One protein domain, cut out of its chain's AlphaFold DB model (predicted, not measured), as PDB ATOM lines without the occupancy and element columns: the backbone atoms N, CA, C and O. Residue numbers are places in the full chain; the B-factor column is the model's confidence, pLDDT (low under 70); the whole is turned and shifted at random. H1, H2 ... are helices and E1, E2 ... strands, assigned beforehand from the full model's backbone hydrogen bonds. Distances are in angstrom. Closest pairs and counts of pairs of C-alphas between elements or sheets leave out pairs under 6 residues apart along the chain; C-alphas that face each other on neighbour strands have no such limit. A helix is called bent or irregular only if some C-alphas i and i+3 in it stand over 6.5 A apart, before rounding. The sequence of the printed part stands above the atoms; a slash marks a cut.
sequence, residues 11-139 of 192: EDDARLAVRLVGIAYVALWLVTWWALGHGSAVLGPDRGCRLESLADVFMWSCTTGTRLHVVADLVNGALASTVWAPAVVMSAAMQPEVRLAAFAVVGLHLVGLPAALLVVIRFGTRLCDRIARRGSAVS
ATOM      1  N   GLU A  11     -29.131  16.570   9.626       94.69
ATOM      2  CA  GLU A  11     -28.313  15.958   8.576       94.69
ATOM      3  C   GLU A  11     -27.280  16.937   7.997       94.69
ATOM      4  O   GLU A  11     -26.136  16.540   7.746       94.69
ATOM      5  N   ASP A  12     -27.645  18.205   7.811       93.94
ATOM      6  CA  ASP A  12     -26.726  19.241   7.335       93.94
ATOM      7  C   ASP A  12     -25.659  19.590   8.380       93.94
ATOM      8  O   ASP A  12     -24.463  19.617   8.055       93.94
ATOM      9  N   ASP A  13     -26.060  19.741   9.643       94.19
ATOM     10  CA  ASP A  13     -25.146  19.989  10.759       94.19
ATOM     11  C   ASP A  13     -24.173  18.819  10.951       94.19
ATOM     12  O   ASP A  13     -22.965  19.023  11.093       94.19
ATOM     13  N   ALA A  14     -24.655  17.575  10.859       92.38
ATOM     14  CA  ALA A  14     -23.809  16.388  10.943       92.38
ATOM     15  C   ALA A  14     -22.783  16.334   9.799       92.38
ATOM     16  O   ALA A  14     -21.608  16.023  10.018       92.38
ATOM     17  N   ARG A  15     -23.183  16.674   8.565       92.31
ATOM     18  CA  ARG A  15     -22.256  16.732   7.420       92.31
ATOM     19  C   ARG A  15     -21.197  17.810   7.608       92.31
ATOM     20  O   ARG A  15     -20.044  17.585   7.223       92.31
ATOM     21  N   LEU A  16     -21.572  18.968   8.150       93.81
ATOM     22  CA  LEU A  16     -20.635  20.044   8.455       93.81
ATOM     23  C   LEU A  16     -19.656  19.613   9.554       93.81
ATOM     24  O   LEU A  16     -18.447  19.734   9.363       93.81
ATOM     25  N   ALA A  17     -20.162  19.023  10.637       92.75
ATOM     26  CA  ALA A  17     -19.361  18.521  11.746       92.75
ATOM     27  C   ALA A  17     -18.332  17.481  11.281       92.75
ATOM     28  O   ALA A  17     -17.143  17.638  11.546       92.75
ATOM     29  N   VAL A  18     -18.742  16.478  10.495       92.00
ATOM     30  CA  VAL A  18     -17.822  15.462   9.947       92.00
ATOM     31  C   VAL A  18     -16.729  16.102   9.087       92.00
ATOM     32  O   VAL A  18     -15.571  15.698   9.160       92.00
ATOM     33  N   ARG A  19     -17.053  17.123   8.282       93.31
ATOM     34  CA  ARG A  19     -16.038  17.836   7.486       93.31
ATOM     35  C   ARG A  19     -15.043  18.578   8.369       93.31
ATOM     36  O   ARG A  19     -13.847  18.475   8.117       93.31
ATOM     37  N   LEU A  20     -15.522  19.309   9.374       94.69
ATOM     38  CA  LEU A  20     -14.663  20.055  10.293       94.69
ATOM     39  C   LEU A  20     -13.755  19.114  11.089       94.69
ATOM     40  O   LEU A  20     -12.553  19.353  11.148       94.69
ATOM     41  N   VAL A  21     -14.299  18.008  11.604       93.38
ATOM     42  CA  VAL A  21     -13.528  16.972  12.304       93.38
ATOM     43  C   VAL A  21     -12.469  16.361  11.387       93.38
ATOM     44  O   VAL A  21     -11.312  16.252  11.780       93.38
ATOM     45  N   GLY A  22     -12.824  16.020  10.143       90.81
ATOM     46  CA  GLY A  22     -11.867  15.483   9.177       90.81
ATOM     47  C   GLY A  22     -10.741  16.464   8.840       90.81
ATOM     48  O   GLY A  22      -9.580  16.069   8.801       90.81
ATOM     49  N   ILE A  23     -11.058  17.750   8.642       94.56
ATOM     50  CA  ILE A  23     -10.057  18.800   8.393       94.56
ATOM     51  C   ILE A  23      -9.146  18.979   9.611       94.56
ATOM     52  O   ILE A  23      -7.928  19.015   9.453       94.56
ATOM     53  N   ALA A  24      -9.720  19.058  10.813       93.62
ATOM     54  CA  ALA A  24      -8.961  19.199  12.050       93.62
ATOM     55  C   ALA A  24      -8.016  18.009  12.271       93.62
ATOM     56  O   ALA A  24      -6.858  18.208  12.625       93.62
ATOM     57  N   TYR A  25      -8.469  16.784  11.988       93.31
ATOM     58  CA  TYR A  25      -7.641  15.583  12.098       93.31
ATOM     59  C   TYR A  25      -6.491  15.567  11.077       93.31
ATOM     60  O   TYR A  25      -5.367  15.212  11.421       93.31
ATOM     61  N   VAL A  26      -6.721  16.011   9.835       94.25
ATOM     62  CA  VAL A  26      -5.631  16.187   8.854       94.25
ATOM     63  C   VAL A  26      -4.639  17.253   9.325       94.25
ATOM     64  O   VAL A  26      -3.433  17.031   9.258       94.25
ATOM     65  N   ALA A  27      -5.124  18.392   9.825       95.56
ATOM     66  CA  ALA A  27      -4.272  19.460  10.344       95.56
ATOM     67  C   ALA A  27      -3.419  18.987  11.531       95.56
ATOM     68  O   ALA A  27      -2.233  19.297  11.584       95.56
ATOM     69  N   LEU A  28      -3.996  18.183  12.429       95.50
ATOM     70  CA  LEU A  28      -3.288  17.547  13.536       95.50
ATOM     71  C   LEU A  28      -2.093  16.721  13.036       95.50
ATOM     72  O   LEU A  28      -0.973  16.937  13.485       95.50
ATOM     73  N   TRP A  29      -2.309  15.842  12.053       95.69
ATOM     74  CA  TRP A  29      -1.234  15.044  11.454       95.69
ATOM     75  C   TRP A  29      -0.181  15.892  10.734       95.69
ATOM     76  O   TRP A  29       1.008  15.596  10.828       95.69
ATOM     77  N   LEU A  30      -0.586  16.970  10.055       96.19
ATOM     78  CA  LEU A  30       0.353  17.915   9.441       96.19
ATOM     79  C   LEU A  30       1.253  18.584  10.484       96.19
ATOM     80  O   LEU A  30       2.458  18.678  10.262       96.19
ATOM     81  N   VAL A  31       0.692  19.004  11.622       96.06
ATOM     82  CA  VAL A  31       1.467  19.555  12.745       96.06
ATOM     83  C   VAL A  31       2.426  18.504  13.296       96.06
ATOM     84  O   VAL A  31       3.600  18.811  13.485       96.06
ATOM     85  N   THR A  32       1.968  17.264  13.485       95.25
ATOM     86  CA  THR A  32       2.814  16.149  13.927       95.25
ATOM     87  C   THR A  32       3.993  15.919  12.980       95.25
ATOM     88  O   THR A  32       5.140  15.898  13.422       95.25
ATOM     89  N   TRP A  33       3.749  15.786  11.673       97.00
ATOM     90  CA  TRP A  33       4.823  15.591  10.691       97.00
ATOM     91  C   TRP A  33       5.783  16.772  10.644       97.00
ATOM     92  O   TRP A  33       7.000  16.582  10.590       97.00
ATOM     93  N   TRP A  34       5.253  17.994  10.692       96.94
ATOM     94  CA  TRP A  34       6.072  19.195  10.743       96.94
ATOM     95  C   TRP A  34       6.954  19.221  11.994       96.94
ATOM     96  O   TRP A  34       8.151  19.478  11.878       96.94
ATOM     97  N   ALA A  35       6.405  18.890  13.164       95.06
ATOM     98  CA  ALA A  35       7.140  18.848  14.423       95.06
ATOM     99  C   ALA A  35       8.250  17.788  14.407       95.06
ATOM    100  O   ALA A  35       9.368  18.073  14.828       95.06
ATOM    101  N   LEU A  36       7.983  16.599  13.857       93.50
ATOM    102  CA  LEU A  36       8.989  15.540  13.730       93.50
ATOM    103  C   LEU A  36      10.135  15.922  12.779       93.50
ATOM    104  O   LEU A  36      11.277  15.546  13.028       93.50
ATOM    105  N   GLY A  37       9.853  16.667  11.703       95.81
ATOM    106  CA  GLY A  37      10.875  17.062  10.725       95.81
ATOM    107  C   GLY A  37      11.626  18.355  11.062       95.81
ATOM    108  O   GLY A  37      12.813  18.469  10.779       95.81
ATOM    109  N   HIS A  38      10.939  19.339  11.646       95.56
ATOM    110  CA  HIS A  38      11.439  20.713  11.798       95.56
ATOM    111  C   HIS A  38      11.315  21.257  13.226       95.56
ATOM    112  O   HIS A  38      11.789  22.361  13.503       95.56
ATOM    113  N   GLY A  39      10.695  20.514  14.147       91.69
ATOM    114  CA  GLY A  39      10.418  20.979  15.505       91.69
ATOM    115  C   GLY A  39      11.681  21.360  16.270       91.69
ATOM    116  O   GLY A  39      11.700  22.400  16.914       91.69
ATOM    117  N   SER A  40      12.773  20.604  16.130       91.69
ATOM    118  CA  SER A  40      14.053  20.914  16.789       91.69
ATOM    119  C   SER A  40      14.700  22.211  16.288       91.69
ATOM    120  O   SER A  40      15.285  22.945  17.081       91.69
ATOM    121  N   ALA A  41      14.555  22.535  15.000       93.69
ATOM    122  CA  ALA A  41      15.060  23.781  14.424       93.69
ATOM    123  C   ALA A  41      14.229  25.001  14.863       93.69
ATOM    124  O   ALA A  41      14.745  26.116  14.959       93.69
ATOM    125  N   VAL A  42      12.930  24.810  15.121       92.69
ATOM    126  CA  VAL A  42      12.007  25.901  15.469       92.69
ATOM    127  C   VAL A  42      11.871  26.105  16.977       92.69
ATOM    128  O   VAL A  42      11.761  27.250  17.417       92.69
ATOM    129  N   LEU A  43      11.913  25.029  17.758       92.81
ATOM    130  CA  LEU A  43      11.808  24.988  19.219       92.81
ATOM    131  C   LEU A  43      13.157  24.599  19.846       92.81
ATOM    132  O   LEU A  43      13.228  23.741  20.727       92.81
ATOM    133  N   GLY A  44      14.232  25.201  19.343       91.81
ATOM    134  CA  GLY A  44      15.591  24.937  19.800       91.81
ATOM    135  C   GLY A  44      15.996  25.718  21.062       91.81
ATOM    136  O   GLY A  44      15.312  26.677  21.450       91.81
ATOM    137  N   PRO A  45      17.154  25.366  21.658       91.19
ATOM    138  CA  PRO A  45      17.680  25.989  22.878       91.19
ATOM    139  C   PRO A  45      17.868  27.500  22.753       91.19
ATOM    140  O   PRO A  45      17.557  28.239  23.686       91.19
ATOM    141  N   ASP A  46      18.279  27.967  21.571       92.81
ATOM    142  CA  ASP A  46      18.509  29.388  21.269       92.81
ATOM    143  C   ASP A  46      17.248  30.249  21.426       92.81
ATOM    144  O   ASP A  46      17.320  31.472  21.531       92.81
ATOM    145  N   ARG A  47      16.069  29.617  21.444       90.94
ATOM    146  CA  ARG A  47      14.769  30.277  21.612       90.94
ATOM    147  C   ARG A  47      14.135  30.004  22.976       90.94
ATOM    148  O   ARG A  47      12.958  30.298  23.168       90.94
ATOM    149  N   GLY A  48      14.907  29.450  23.912       93.31
ATOM    150  CA  GLY A  48      14.456  29.143  25.267       93.31
ATOM    151  C   GLY A  48      13.599  27.884  25.375       93.31
ATOM    152  O   GLY A  48      12.940  27.707  26.395       93.31
ATOM    153  N   CYS A  49      13.593  27.016  24.359       95.56
ATOM    154  CA  CYS A  49      12.894  25.734  24.385       95.56
ATOM    155  C   CYS A  49      13.896  24.577  24.366       95.56
ATOM    156  O   CYS A  49      14.890  24.613  23.648       95.56
ATOM    157  N   ARG A  50      13.641  23.536  25.153       94.25
ATOM    158  CA  ARG A  50      14.458  22.321  25.200       94.25
ATOM    159  C   ARG A  50      13.574  21.089  25.083       94.25
ATOM    160  O   ARG A  50      12.452  21.081  25.581       94.25
ATOM    161  N   LEU A  51      14.086  20.057  24.424       92.19
ATOM    162  CA  LEU A  51      13.427  18.760  24.354       92.19
ATOM    163  C   LEU A  51      13.797  17.961  25.606       92.19
ATOM    164  O   LEU A  51      14.969  17.656  25.821       92.19
ATOM    165  N   GLU A  52      12.814  17.654  26.440       92.88
ATOM    166  CA  GLU A  52      12.966  16.828  27.634       92.88
ATOM    167  C   GLU A  52      12.486  15.404  27.341       92.88
ATOM    168  O   GLU A  52      11.439  15.198  26.729       92.88
ATOM    169  N   SER A  53      13.267  14.414  27.773       88.00
ATOM    170  CA  SER A  53      12.884  13.003  27.714       88.00
ATOM    171  C   SER A  53      12.182  12.627  29.015       88.00
ATOM    172  O   SER A  53      12.832  12.508  30.054       88.00
ATOM    173  N   LEU A  54      10.867  12.429  28.964       82.25
ATOM    174  CA  LEU A  54      10.056  11.969  30.085       82.25
ATOM    175  C   LEU A  54       9.595  10.534  29.804       82.25
ATOM    176  O   LEU A  54       8.674  10.329  29.022       82.25
ATOM    177  N   ALA A  55      10.244   9.541  30.421       71.44
ATOM    178  CA  ALA A  55       9.889   8.120  30.276       71.44
ATOM    179  C   ALA A  55       9.724   7.676  28.802       71.44
ATOM    180  O   ALA A  55       8.668   7.191  28.406       71.44
ATOM    181  N   ASP A  56      10.764   7.909  27.992       77.19
ATOM    182  CA  ASP A  56      10.823   7.636  26.542       77.19
ATOM    183  C   ASP A  56       9.915   8.515  25.657       77.19
ATOM    184  O   ASP A  56       9.876   8.354  24.434       77.19
ATOM    185  N   VAL A  57       9.220   9.492  26.248       84.19
ATOM    186  CA  VAL A  57       8.417  10.493  25.541       84.19
ATOM    187  C   VAL A  57       9.191  11.806  25.438       84.19
ATOM    188  O   VAL A  57       9.645  12.355  26.439       84.19
ATOM    189  N   PHE A  58       9.329  12.336  24.225       87.12
ATOM    190  CA  PHE A  58      10.057  13.580  23.973       87.12
ATOM    191  C   PHE A  58       9.117  14.785  23.990       87.12
ATOM    192  O   PHE A  58       8.397  15.003  23.022       87.12
ATOM    193  N   MET A  59       9.138  15.596  25.045       92.06
ATOM    194  CA  MET A  59       8.289  16.787  25.159       92.06
ATOM    195  C   MET A  59       9.110  18.071  25.109       92.06
ATOM    196  O   MET A  59      10.160  18.176  25.741       92.06
ATOM    197  N   TRP A  60       8.634  19.074  24.374       94.06
ATOM    198  CA  TRP A  60       9.254  20.395  24.390       94.06
ATOM    199  C   TRP A  60       8.821  21.164  25.633       94.06
ATOM    200  O   TRP A  60       7.633  21.358  25.869       94.06
ATOM    201  N   SER A  61       9.796  21.643  26.390       94.50
ATOM    202  CA  SER A  61       9.616  22.516  27.544       94.50
ATOM    203  C   SER A  61      10.275  23.859  27.243       94.50
ATOM    204  O   SER A  61      11.446  23.905  26.861       94.50
ATOM    205  N   CYS A  62       9.524  24.952  27.363       95.31
ATOM    206  CA  CYS A  62      10.023  26.303  27.109       95.31
ATOM    207  C   CYS A  62      10.067  27.124  28.398       95.31
ATOM    208  O   CYS A  62       9.212  26.980  29.271       95.31
ATOM    209  N   THR A  63      11.044  28.022  28.510       93.31
ATOM    210  CA  THR A  63      11.156  28.938  29.647       93.31
ATOM    211  C   THR A  63       9.978  29.916  29.692       93.31
ATOM    212  O   THR A  63       9.472  30.391  28.666       93.31
ATOM    213  N   THR A  64       9.532  30.223  30.912       84.81
ATOM    214  CA  THR A  64       8.447  31.168  31.175       84.81
ATOM    215  C   THR A  64       8.822  32.562  30.663       84.81
ATOM    216  O   THR A  64       9.881  33.095  30.978       84.81
ATOM    217  N   GLY A  65       7.956  33.149  29.828       82.88
ATOM    218  CA  GLY A  65       8.159  34.477  29.223       82.88
ATOM    219  C   GLY A  65       8.328  34.476  27.700       82.88
ATOM    220  O   GLY A  65       8.203  35.525  27.069       82.88
ATOM    221  N   THR A  66       8.530  33.314  27.075       83.50
ATOM    222  CA  THR A  66       8.551  33.201  25.608       83.50
ATOM    223  C   THR A  66       7.133  33.013  25.054       83.50
ATOM    224  O   THR A  66       6.325  32.277  25.616       83.50
ATOM    225  N   ARG A  67       6.793  33.626  23.908       87.81
ATOM    226  CA  ARG A  67       5.509  33.355  23.205       87.81
ATOM    227  C   ARG A  67       5.434  31.940  22.608       87.81
ATOM    228  O   ARG A  67       4.389  31.540  22.109       87.81
ATOM    229  N   LEU A  68       6.540  31.199  22.656       90.88
ATOM    230  CA  LEU A  68       6.683  29.861  22.089       90.88
ATOM    231  C   LEU A  68       6.029  28.768  22.941       90.88
ATOM    232  O   LEU A  68       5.795  27.691  22.406       90.88
ATOM    233  N   HIS A  69       5.665  29.043  24.200       91.19
ATOM    234  CA  HIS A  69       4.973  28.073  25.058       91.19
ATOM    235  C   HIS A  69       3.683  27.541  24.414       91.19
ATOM    236  O   HIS A  69       3.511  26.336  24.325       91.19
ATOM    237  N   VAL A  70       2.845  28.414  23.833       91.75
ATOM    238  CA  VAL A  70       1.599  27.997  23.156       91.75
ATOM    239  C   VAL A  70       1.885  27.055  21.986       91.75
ATOM    240  O   VAL A  70       1.146  26.103  21.746       91.75
ATOM    241  N   VAL A  71       2.962  27.319  21.242       93.00
ATOM    242  CA  VAL A  71       3.365  26.486  20.102       93.00
ATOM    243  C   VAL A  71       3.896  25.142  20.593       93.00
ATOM    244  O   VAL A  71       3.534  24.114  20.028       93.00
ATOM    245  N   ALA A  72       4.712  25.139  21.647       94.06
ATOM    246  CA  ALA A  72       5.224  23.921  22.263       94.06
ATOM    247  C   ALA A  72       4.089  23.059  22.835       94.06
ATOM    248  O   ALA A  72       4.048  21.869  22.546       94.06
ATOM    249  N   ASP A  73       3.122  23.652  23.536       93.88
ATOM    250  CA  ASP A  73       1.952  22.950  24.074       93.88
ATOM    251  C   ASP A  73       1.097  22.340  22.960       93.88
ATOM    252  O   ASP A  73       0.672  21.188  23.053       93.88
ATOM    253  N   LEU A  74       0.888  23.081  21.868       94.56
ATOM    254  CA  LEU A  74       0.157  22.587  20.704       94.56
ATOM    255  C   LEU A  74       0.894  21.430  20.013       94.56
ATOM    256  O   LEU A  74       0.266  20.438  19.647       94.56
ATOM    257  N   VAL A  75       2.218  21.523  19.868       95.31
ATOM    258  CA  VAL A  75       3.055  20.451  19.307       95.31
ATOM    259  C   VAL A  75       3.057  19.222  20.216       95.31
ATOM    260  O   VAL A  75       2.837  18.111  19.735       95.31
ATOM    261  N   ASN A  76       3.239  19.406  21.523       94.88
ATOM    262  CA  ASN A  76       3.206  18.329  22.509       94.88
ATOM    263  C   ASN A  76       1.837  17.644  22.521       94.88
ATOM    264  O   ASN A  76       1.768  16.419  22.506       94.88
ATOM    265  N   GLY A  77       0.742  18.409  22.473       93.06
ATOM    266  CA  GLY A  77      -0.612  17.870  22.357       93.06
ATOM    267  C   GLY A  77      -0.834  17.102  21.052       93.06
ATOM    268  O   GLY A  77      -1.438  16.025  21.058       93.06
ATOM    269  N   ALA A  78      -0.305  17.601  19.930       95.31
ATOM    270  CA  ALA A  78      -0.366  16.904  18.648       95.31
ATOM    271  C   ALA A  78       0.391  15.572  18.687       95.31
ATOM    272  O   ALA A  78      -0.150  14.540  18.291       95.31
ATOM    273  N   LEU A  79       1.605  15.553  19.234       93.94
ATOM    274  CA  LEU A  79       2.406  14.338  19.361       93.94
ATOM    275  C   LEU A  79       1.806  13.350  20.365       93.94
ATOM    276  O   LEU A  79       1.736  12.159  20.067       93.94
ATOM    277  N   ALA A  80       1.283  13.840  21.490       92.06
ATOM    278  CA  ALA A  80       0.608  13.020  22.493       92.06
ATOM    279  C   ALA A  80      -0.639  12.340  21.940       92.06
ATOM    280  O   ALA A  80      -0.865  11.155  22.178       92.06
ATOM    281  N   SER A  81      -1.427  13.079  21.163       92.12
ATOM    282  CA  SER A  81      -2.632  12.540  20.547       92.12
ATOM    283  C   SER A  81      -2.350  11.633  19.353       92.12
ATOM    284  O   SER A  81      -3.206  10.813  19.064       92.12
ATOM    285  N   THR A  82      -1.196  11.725  18.681       93.62
ATOM    286  CA  THR A  82      -0.891  10.933  17.471       93.62
ATOM    287  C   THR A  82       0.194   9.881  17.707       93.62
ATOM    288  O   THR A  82      -0.095   8.689  17.753       93.62
ATOM    289  N   VAL A  83       1.446  10.308  17.878       93.50
ATOM    290  CA  VAL A  83       2.626   9.436  17.987       93.50
ATOM    291  C   VAL A  83       2.623   8.650  19.294       93.50
ATOM    292  O   VAL A  83       2.936   7.461  19.297       93.50
ATOM    293  N   TRP A  84       2.235   9.285  20.401       91.12
ATOM    294  CA  TRP A  84       2.235   8.654  21.725       91.12
ATOM    295  C   TRP A  84       0.873   8.097  22.133       91.12
ATOM    296  O   TRP A  84       0.731   7.614  23.255       91.12
ATOM    297  N   ALA A  85      -0.113   8.089  21.233       91.19
ATOM    298  CA  ALA A  85      -1.432   7.531  21.514       91.19
ATOM    299  C   ALA A  85      -1.376   6.104  22.099       91.19
ATOM    300  O   ALA A  85      -2.051   5.863  23.102       91.19
ATOM    301  N   PRO A  86      -0.545   5.166  21.586       88.50
ATOM    302  CA  PRO A  86      -0.424   3.838  22.188       88.50
ATOM    303  C   PRO A  86       0.093   3.880  23.630       88.50
ATOM    304  O   PRO A  86      -0.432   3.173  24.486       88.50
ATOM    305  N   ALA A  87       1.077   4.736  23.919       88.81
ATOM    306  CA  ALA A  87       1.621   4.895  25.266       88.81
ATOM    307  C   ALA A  87       0.577   5.481  26.232       88.81
ATOM    308  O   ALA A  87       0.454   4.999  27.355       88.81
ATOM    309  N   VAL A  88      -0.230   6.452  25.782       87.25
ATOM    310  CA  VAL A  88      -1.348   7.024  26.560       87.25
ATOM    311  C   VAL A  88      -2.431   5.977  26.851       87.25
ATOM    312  O   VAL A  88      -2.981   5.925  27.948       87.25
ATOM    313  N   VAL A  89      -2.739   5.107  25.888       90.00
ATOM    314  CA  VAL A  89      -3.710   4.020  26.094       90.00
ATOM    315  C   VAL A  89      -3.161   2.965  27.058       90.00
ATOM    316  O   VAL A  89      -3.883   2.512  27.946       90.00
ATOM    317  N   MET A  90      -1.881   2.608  26.936       89.75
ATOM    318  CA  MET A  90      -1.226   1.675  27.855       89.75
ATOM    319  C   MET A  90      -1.131   2.241  29.277       89.75
ATOM    320  O   MET A  90      -1.371   1.515  30.242       89.75
ATOM    321  N   SER A  91      -0.843   3.536  29.436       87.50
ATOM    322  CA  SER A  91      -0.768   4.170  30.757       87.50
ATOM    323  C   SER A  91      -2.131   4.233  31.448       87.50
ATOM    324  O   SER A  91      -2.202   4.025  32.657       87.50
ATOM    325  N   ALA A  92      -3.228   4.386  30.700       91.69
ATOM    326  CA  ALA A  92      -4.588   4.333  31.241       91.69
ATOM    327  C   ALA A  92      -4.984   2.961  31.827       91.69
ATOM    328  O   ALA A  92      -5.904   2.884  32.653       91.69
ATOM    329  N   ALA A  93      -4.298   1.880  31.432       92.06
ATOM    330  CA  ALA A  93      -4.466   0.570  32.059       92.06
ATOM    331  C   ALA A  93      -3.857   0.534  33.471       92.06
ATOM    332  O   ALA A  93      -4.413  -0.110  34.359       92.06
ATOM    333  N   MET A  94      -2.759   1.265  33.682       94.94
ATOM    334  CA  MET A  94      -2.035   1.324  34.956       94.94
ATOM    335  C   MET A  94      -2.544   2.439  35.878       94.94
ATOM    336  O   MET A  94      -2.477   2.306  37.096       94.94
ATOM    337  N   GLN A  95      -3.057   3.536  35.314       94.38
ATOM    338  CA  GLN A  95      -3.455   4.737  36.048       94.38
ATOM    339  C   GLN A  95      -4.888   5.151  35.667       94.38
ATOM    340  O   GLN A  95      -5.123   5.594  34.538       94.38
ATOM    341  N   PRO A  96      -5.872   5.043  36.581       91.94
ATOM    342  CA  PRO A  96      -7.271   5.334  36.268       91.94
ATOM    343  C   PRO A  96      -7.518   6.813  35.945       91.94
ATOM    344  O   PRO A  96      -8.431   7.120  35.182       91.94
ATOM    345  N   GLU A  97      -6.684   7.711  36.469       93.44
ATOM    346  CA  GLU A  97      -6.765   9.159  36.245       93.44
ATOM    347  C   GLU A  97      -6.564   9.534  34.765       93.44
ATOM    348  O   GLU A  97      -7.167  10.483  34.270       93.44
ATOM    349  N   VAL A  98      -5.796   8.732  34.016       90.62
ATOM    350  CA  VAL A  98      -5.473   8.979  32.598       90.62
ATOM    351  C   VAL A  98      -6.534   8.396  31.650       90.62
ATOM    352  O   VAL A  98      -6.527   8.667  30.448       90.62
ATOM    353  N   ARG A  99      -7.513   7.632  32.159       93.12
ATOM    354  CA  ARG A  99      -8.542   6.975  31.326       93.12
ATOM    355  C   ARG A  99      -9.353   7.957  30.497       93.12
ATOM    356  O   ARG A  99      -9.649   7.665  29.342       93.12
ATOM    357  N   LEU A 100      -9.686   9.122  31.056       94.31
ATOM    358  CA  LEU A 100     -10.432  10.149  30.326       94.31
ATOM    359  C   LEU A 100      -9.642  10.647  29.106       94.31
ATOM    360  O   LEU A 100     -10.199  10.753  28.014       94.31
ATOM    361  N   ALA A 101      -8.338  10.885  29.276       89.06
ATOM    362  CA  ALA A 101      -7.456  11.289  28.185       89.06
ATOM    363  C   ALA A 101      -7.337  10.182  27.125       89.06
ATOM    364  O   ALA A 101      -7.469  10.458  25.934       89.06
ATOM    365  N   ALA A 102      -7.183   8.921  27.542       91.88
ATOM    366  CA  ALA A 102      -7.150   7.790  26.618       91.88
ATOM    367  C   ALA A 102      -8.455   7.647  25.818       91.88
ATOM    368  O   ALA A 102      -8.401   7.477  24.601       91.88
ATOM    369  N   PHE A 103      -9.629   7.784  26.449       95.00
ATOM    370  CA  PHE A 103     -10.909   7.778  25.732       95.00
ATOM    371  C   PHE A 103     -11.016   8.920  24.721       95.00
ATOM    372  O   PHE A 103     -11.495   8.696  23.611       95.00
ATOM    373  N   ALA A 104     -10.544  10.121  25.068       91.94
ATOM    374  CA  ALA A 104     -10.521  11.249  24.143       91.94
ATOM    375  C   ALA A 104      -9.611  10.975  22.933       91.94
ATOM    376  O   ALA A 104     -10.026  11.196  21.796       91.94
ATOM    377  N   VAL A 105      -8.409  10.431  23.154       92.00
ATOM    378  CA  VAL A 105      -7.463  10.071  22.082       92.00
ATOM    379  C   VAL A 105      -8.030   8.963  21.190       92.00
ATOM    380  O   VAL A 105      -8.006   9.088  19.964       92.00
ATOM    381  N   VAL A 106      -8.599   7.908  21.776       93.94
ATOM    382  CA  VAL A 106      -9.234   6.814  21.025       93.94
ATOM    383  C   VAL A 106     -10.431   7.332  20.230       93.94
ATOM    384  O   VAL A 106     -10.528   7.070  19.033       93.94
ATOM    385  N   GLY A 107     -11.314   8.120  20.850       93.50
ATOM    386  CA  GLY A 107     -12.463   8.731  20.179       93.50
ATOM    387  C   GLY A 107     -12.049   9.636  19.017       93.50
ATOM    388  O   GLY A 107     -12.613   9.537  17.925       93.50
ATOM    389  N   LEU A 108     -11.006  10.449  19.214       93.88
ATOM    390  CA  LEU A 108     -10.405  11.274  18.168       93.88
ATOM    391  C   LEU A 108      -9.956  10.430  16.969       93.88
ATOM    392  O   LEU A 108     -10.172  10.841  15.835       93.88
ATOM    393  N   HIS A 109      -9.377   9.250  17.191       93.38
ATOM    394  CA  HIS A 109      -8.914   8.374  16.109       93.38
ATOM    395  C   HIS A 109     -10.069   7.650  15.421       93.38
ATOM    396  O   HIS A 109     -10.125   7.616  14.191       93.38
ATOM    397  N   LEU A 110     -11.021   7.123  16.195       94.31
ATOM    398  CA  LEU A 110     -12.178   6.396  15.671       94.31
ATOM    399  C   LEU A 110     -13.078   7.276  14.799       94.31
ATOM    400  O   LEU A 110     -13.593   6.803  13.789       94.31
ATOM    401  N   VAL A 111     -13.260   8.547  15.163       92.62
ATOM    402  CA  VAL A 111     -14.094   9.488  14.397       92.62
ATOM    403  C   VAL A 111     -13.262  10.282  13.388       92.62
ATOM    404  O   VAL A 111     -13.679  10.472  12.243       92.62
ATOM    405  N   GLY A 112     -12.076  10.735  13.792       88.44
ATOM    406  CA  GLY A 112     -11.218  11.608  12.997       88.44
ATOM    407  C   GLY A 112     -10.642  10.932  11.761       88.44
ATOM    408  O   GLY A 112     -10.665  11.532  10.687       88.44
ATOM    409  N   LEU A 113     -10.199   9.674  11.862       88.56
ATOM    410  CA  LEU A 113      -9.571   8.974  10.738       88.56
ATOM    411  C   LEU A 113     -10.557   8.719   9.581       88.56
ATOM    412  O   LEU A 113     -10.243   9.115   8.452       88.56
ATOM    413  N   PRO A 114     -11.769   8.162   9.795       90.56
ATOM    414  CA  PRO A 114     -12.756   8.035   8.720       90.56
ATOM    415  C   PRO A 114     -13.171   9.389   8.130       90.56
ATOM    416  O   PRO A 114     -13.293   9.526   6.909       90.56
ATOM    417  N   ALA A 115     -13.350  10.411   8.973       88.94
ATOM    418  CA  ALA A 115     -13.692  11.756   8.524       88.94
ATOM    419  C   ALA A 115     -12.590  12.364   7.639       88.94
ATOM    420  O   ALA A 115     -12.881  12.927   6.580       88.94
ATOM    421  N   ALA A 116     -11.323  12.204   8.027       88.38
ATOM    422  CA  ALA A 116     -10.166  12.656   7.265       88.38
ATOM    423  C   ALA A 116     -10.050  11.937   5.919       88.38
ATOM    424  O   ALA A 116      -9.876  12.599   4.896       88.38
ATOM    425  N   LEU A 117     -10.234  10.611   5.884       90.06
ATOM    426  CA  LEU A 117     -10.253   9.849   4.630       90.06
ATOM    427  C   LEU A 117     -11.316  10.384   3.663       90.06
ATOM    428  O   LEU A 117     -11.024  10.618   2.492       90.06
ATOM    429  N   LEU A 118     -12.533  10.659   4.146       89.25
ATOM    430  CA  LEU A 118     -13.592  11.244   3.317       89.25
ATOM    431  C   LEU A 118     -13.221  12.633   2.777       89.25
ATOM    432  O   LEU A 118     -13.539  12.949   1.626       89.25
ATOM    433  N   VAL A 119     -12.569  13.467   3.591       90.25
ATOM    434  CA  VAL A 119     -12.086  14.791   3.174       90.25
ATOM    435  C   VAL A 119     -11.005  14.656   2.102       90.25
ATOM    436  O   VAL A 119     -11.129  15.287   1.050       90.25
ATOM    437  N   VAL A 120     -10.003  13.800   2.314       87.38
ATOM    438  CA  VAL A 120      -8.896  13.571   1.371       87.38
ATOM    439  C   VAL A 120      -9.408  13.010   0.048       87.38
ATOM    440  O   VAL A 120      -9.054  13.540  -1.002       87.38
ATOM    441  N   ILE A 121     -10.305  12.018   0.067       88.94
ATOM    442  CA  ILE A 121     -10.905  11.449  -1.150       88.94
ATOM    443  C   ILE A 121     -11.663  12.529  -1.927       88.94
ATOM    444  O   ILE A 121     -11.449  12.696  -3.127       88.94
ATOM    445  N   ARG A 122     -12.533  13.304  -1.261       89.44
ATOM    446  CA  ARG A 122     -13.308  14.369  -1.924       89.44
ATOM    447  C   ARG A 122     -12.430  15.494  -2.456       89.44
ATOM    448  O   ARG A 122     -12.764  16.102  -3.472       89.44
ATOM    449  N   PHE A 123     -11.349  15.818  -1.759       87.81
ATOM    450  CA  PHE A 123     -10.401  16.816  -2.228       87.81
ATOM    451  C   PHE A 123      -9.602  16.293  -3.427       87.81
ATOM    452  O   PHE A 123      -9.480  16.997  -4.427       87.81
ATOM    453  N   GLY A 124      -9.151  15.038  -3.369       86.00
ATOM    454  CA  GLY A 124      -8.437  14.359  -4.445       86.00
ATOM    455  C   GLY A 124      -9.254  14.269  -5.732       86.00
ATOM    456  O   GLY A 124      -8.754  14.635  -6.795       86.00
ATOM    457  N   THR A 125     -10.536  13.896  -5.652       89.88
ATOM    458  CA  THR A 125     -11.411  13.854  -6.838       89.88
ATOM    459  C   THR A 125     -11.606  15.238  -7.454       89.88
ATOM    460  O   THR A 125     -11.461  15.397  -8.664       89.88
ATOM    461  N   ARG A 126     -11.833  16.272  -6.633       88.56
ATOM    462  CA  ARG A 126     -11.936  17.664  -7.107       88.56
ATOM    463  C   ARG A 126     -10.643  18.162  -7.747       88.56
ATOM    464  O   ARG A 126     -10.700  18.940  -8.699       88.56
ATOM    465  N   LEU A 127      -9.490  17.763  -7.217       87.25
ATOM    466  CA  LEU A 127      -8.193  18.133  -7.769       87.25
ATOM    467  C   LEU A 127      -7.962  17.452  -9.124       87.25
ATOM    468  O   LEU A 127      -7.630  18.145 -10.085       87.25
ATOM    469  N   CYS A 128      -8.229  16.146  -9.231       86.56
ATOM    470  CA  CYS A 128      -8.173  15.421 -10.502       86.56
ATOM    471  C   CYS A 128      -9.119  16.031 -11.547       86.56
ATOM    472  O   CYS A 128      -8.700  16.256 -12.680       86.56
ATOM    473  N   ASP A 129     -10.350  16.396 -11.174       85.69
ATOM    474  CA  ASP A 129     -11.297  17.051 -12.084       85.69
ATOM    475  C   ASP A 129     -10.778  18.402 -12.601       85.69
ATOM    476  O   ASP A 129     -10.970  18.742 -13.770       85.69
ATOM    477  N   ARG A 130     -10.116  19.195 -11.747       86.44
ATOM    478  CA  ARG A 130      -9.518  20.479 -12.153       86.44
ATOM    479  C   ARG A 130      -8.337  20.280 -13.098       86.44
ATOM    480  O   ARG A 130      -8.226  21.021 -14.072       86.44
ATOM    481  N   ILE A 131      -7.479  19.299 -12.822       85.75
ATOM    482  CA  ILE A 131      -6.328  18.971 -13.674       85.75
ATOM    483  C   ILE A 131      -6.816  18.459 -15.035       85.75
ATOM    484  O   ILE A 131      -6.371  18.963 -16.061       85.75
ATOM    485  N   ALA A 132      -7.796  17.548 -15.056       84.25
ATOM    486  CA  ALA A 132      -8.380  17.023 -16.288       84.25
ATOM    487  C   ALA A 132      -8.998  18.131 -17.159       84.25
ATOM    488  O   ALA A 132      -8.763  18.170 -18.362       84.25
ATOM    489  N   ARG A 133      -9.729  19.084 -16.559       83.25
ATOM    490  CA  ARG A 133     -10.291  20.230 -17.299       83.25
ATOM    491  C   ARG A 133      -9.218  21.160 -17.866       83.25
ATOM    492  O   ARG A 133      -9.390  21.651 -18.976       83.25
ATOM    493  N   ARG A 134      -8.128  21.403 -17.129       79.88
ATOM    494  CA  ARG A 134      -7.001  22.215 -17.621       79.88
ATOM    495  C   ARG A 134      -6.249  21.520 -18.756       79.88
ATOM    496  O   ARG A 134      -5.910  22.186 -19.722       79.88
ATOM    497  N   GLY A 135      -6.059  20.202 -18.675       69.44
ATOM    498  CA  GLY A 135      -5.464  19.412 -19.757       69.44
ATOM    499  C   GLY A 135      -6.299  19.447 -21.040       69.44
ATOM    500  O   GLY A 135      -5.755  19.669 -22.115       69.44
ATOM    501  N   SER A 136      -7.628  19.338 -20.932       59.88
ATOM    502  CA  SER A 136      -8.516  19.411 -22.102       59.88
ATOM    503  C   SER A 136      -8.583  20.798 -22.752       59.88
ATOM    504  O   SER A 136      -8.886  20.885 -23.935       59.88
ATOM    505  N   ALA A 137      -8.309  21.877 -22.011       57.12
ATOM    506  CA  ALA A 137      -8.291  23.236 -22.562       57.12
ATOM    507  C   ALA A 137      -7.037  23.532 -23.407       57.12
ATOM    508  O   ALA A 137      -7.067  24.441 -24.227       57.12
ATOM    509  N   VAL A 138      -5.958  22.760 -23.229       56.09
ATOM    510  CA  VAL A 138      -4.710  22.886 -24.007       56.09
ATOM    511  C   VAL A 138      -4.751  22.046 -25.294       56.09
ATOM    512  O   VAL A 138      -3.963  22.273 -26.199       56.09
ATOM    513  N   SER A 139      -5.708  21.123 -25.431       51.78
ATOM    514  CA  SER A 139      -5.967  20.370 -26.674       51.78
ATOM    515  C   SER A 139      -7.111  20.979 -27.499       51.78
ATOM    516  O   SER A 139      -7.940  20.257 -28.055       51.78
TER     517      SER A 139
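Overview. This is residues 11 to 139 of the 192 residues of an uncharacterized protein of Rhodoplanes roseus (UniProt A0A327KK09). A small antiparallel hairpin, E1 and E2, packs through E2 on H2; H2 packs on H1, and long H1 and H4 cross as an X. Residues 121 to 139 stick out as an arm. The 129 printed residues, with four helices and two strands ordered H1 E1 E2 H2 H3 H4, are mostly helix and loose: radius of gyration of the C-alphas 19.0 A, spans 58 by 38 by 24 A.

Along the chain. Find E1 at residues 49 to 54, E2 at 57 to 62, H2 at 69 to 82, H3 at 85 to 94. From C-alpha 11 at (-28.313, 15.958, 8.576), H1 runs 42.1 A to residue 42; H4, residues 96 to 138, runs 62.8 A from C-alpha 96 to C-alpha 138 at (-4.710, 22.886, -24.007). Both are irregular: C-alphas 37 and 40 are 7.9 A apart, 97 and 100 7.0 A.

Arrangement. Across E1 and E2, N 52 and O 59 are within hydrogen-bond range, 2.8 A. H1 touches H2 with residues 28 to 35 alone, closest C-alphas Thr 32 and Ala 78, 5.7 A. H1 touches H4 about perpendicular, 84 degrees, closest C-alphas Gly 22 and Ala 116, 3.8 A. H3 and H4 form a helical hairpin, closest C-alphas Ala 92 and Arg 99, 4.8 A. Every O i to N i+4 pair is within hydrogen-bond range in H2, 26 of 28 in H1, 4 of 6 in H3, 35 of 39 in H4.

Size, cuts and confidence. The printed part has no cut and no long link; the farthest C-alphas, Pro 96 and Ser 139, are 64.7 A apart. Residues 135 to 139 have pLDDT under 70.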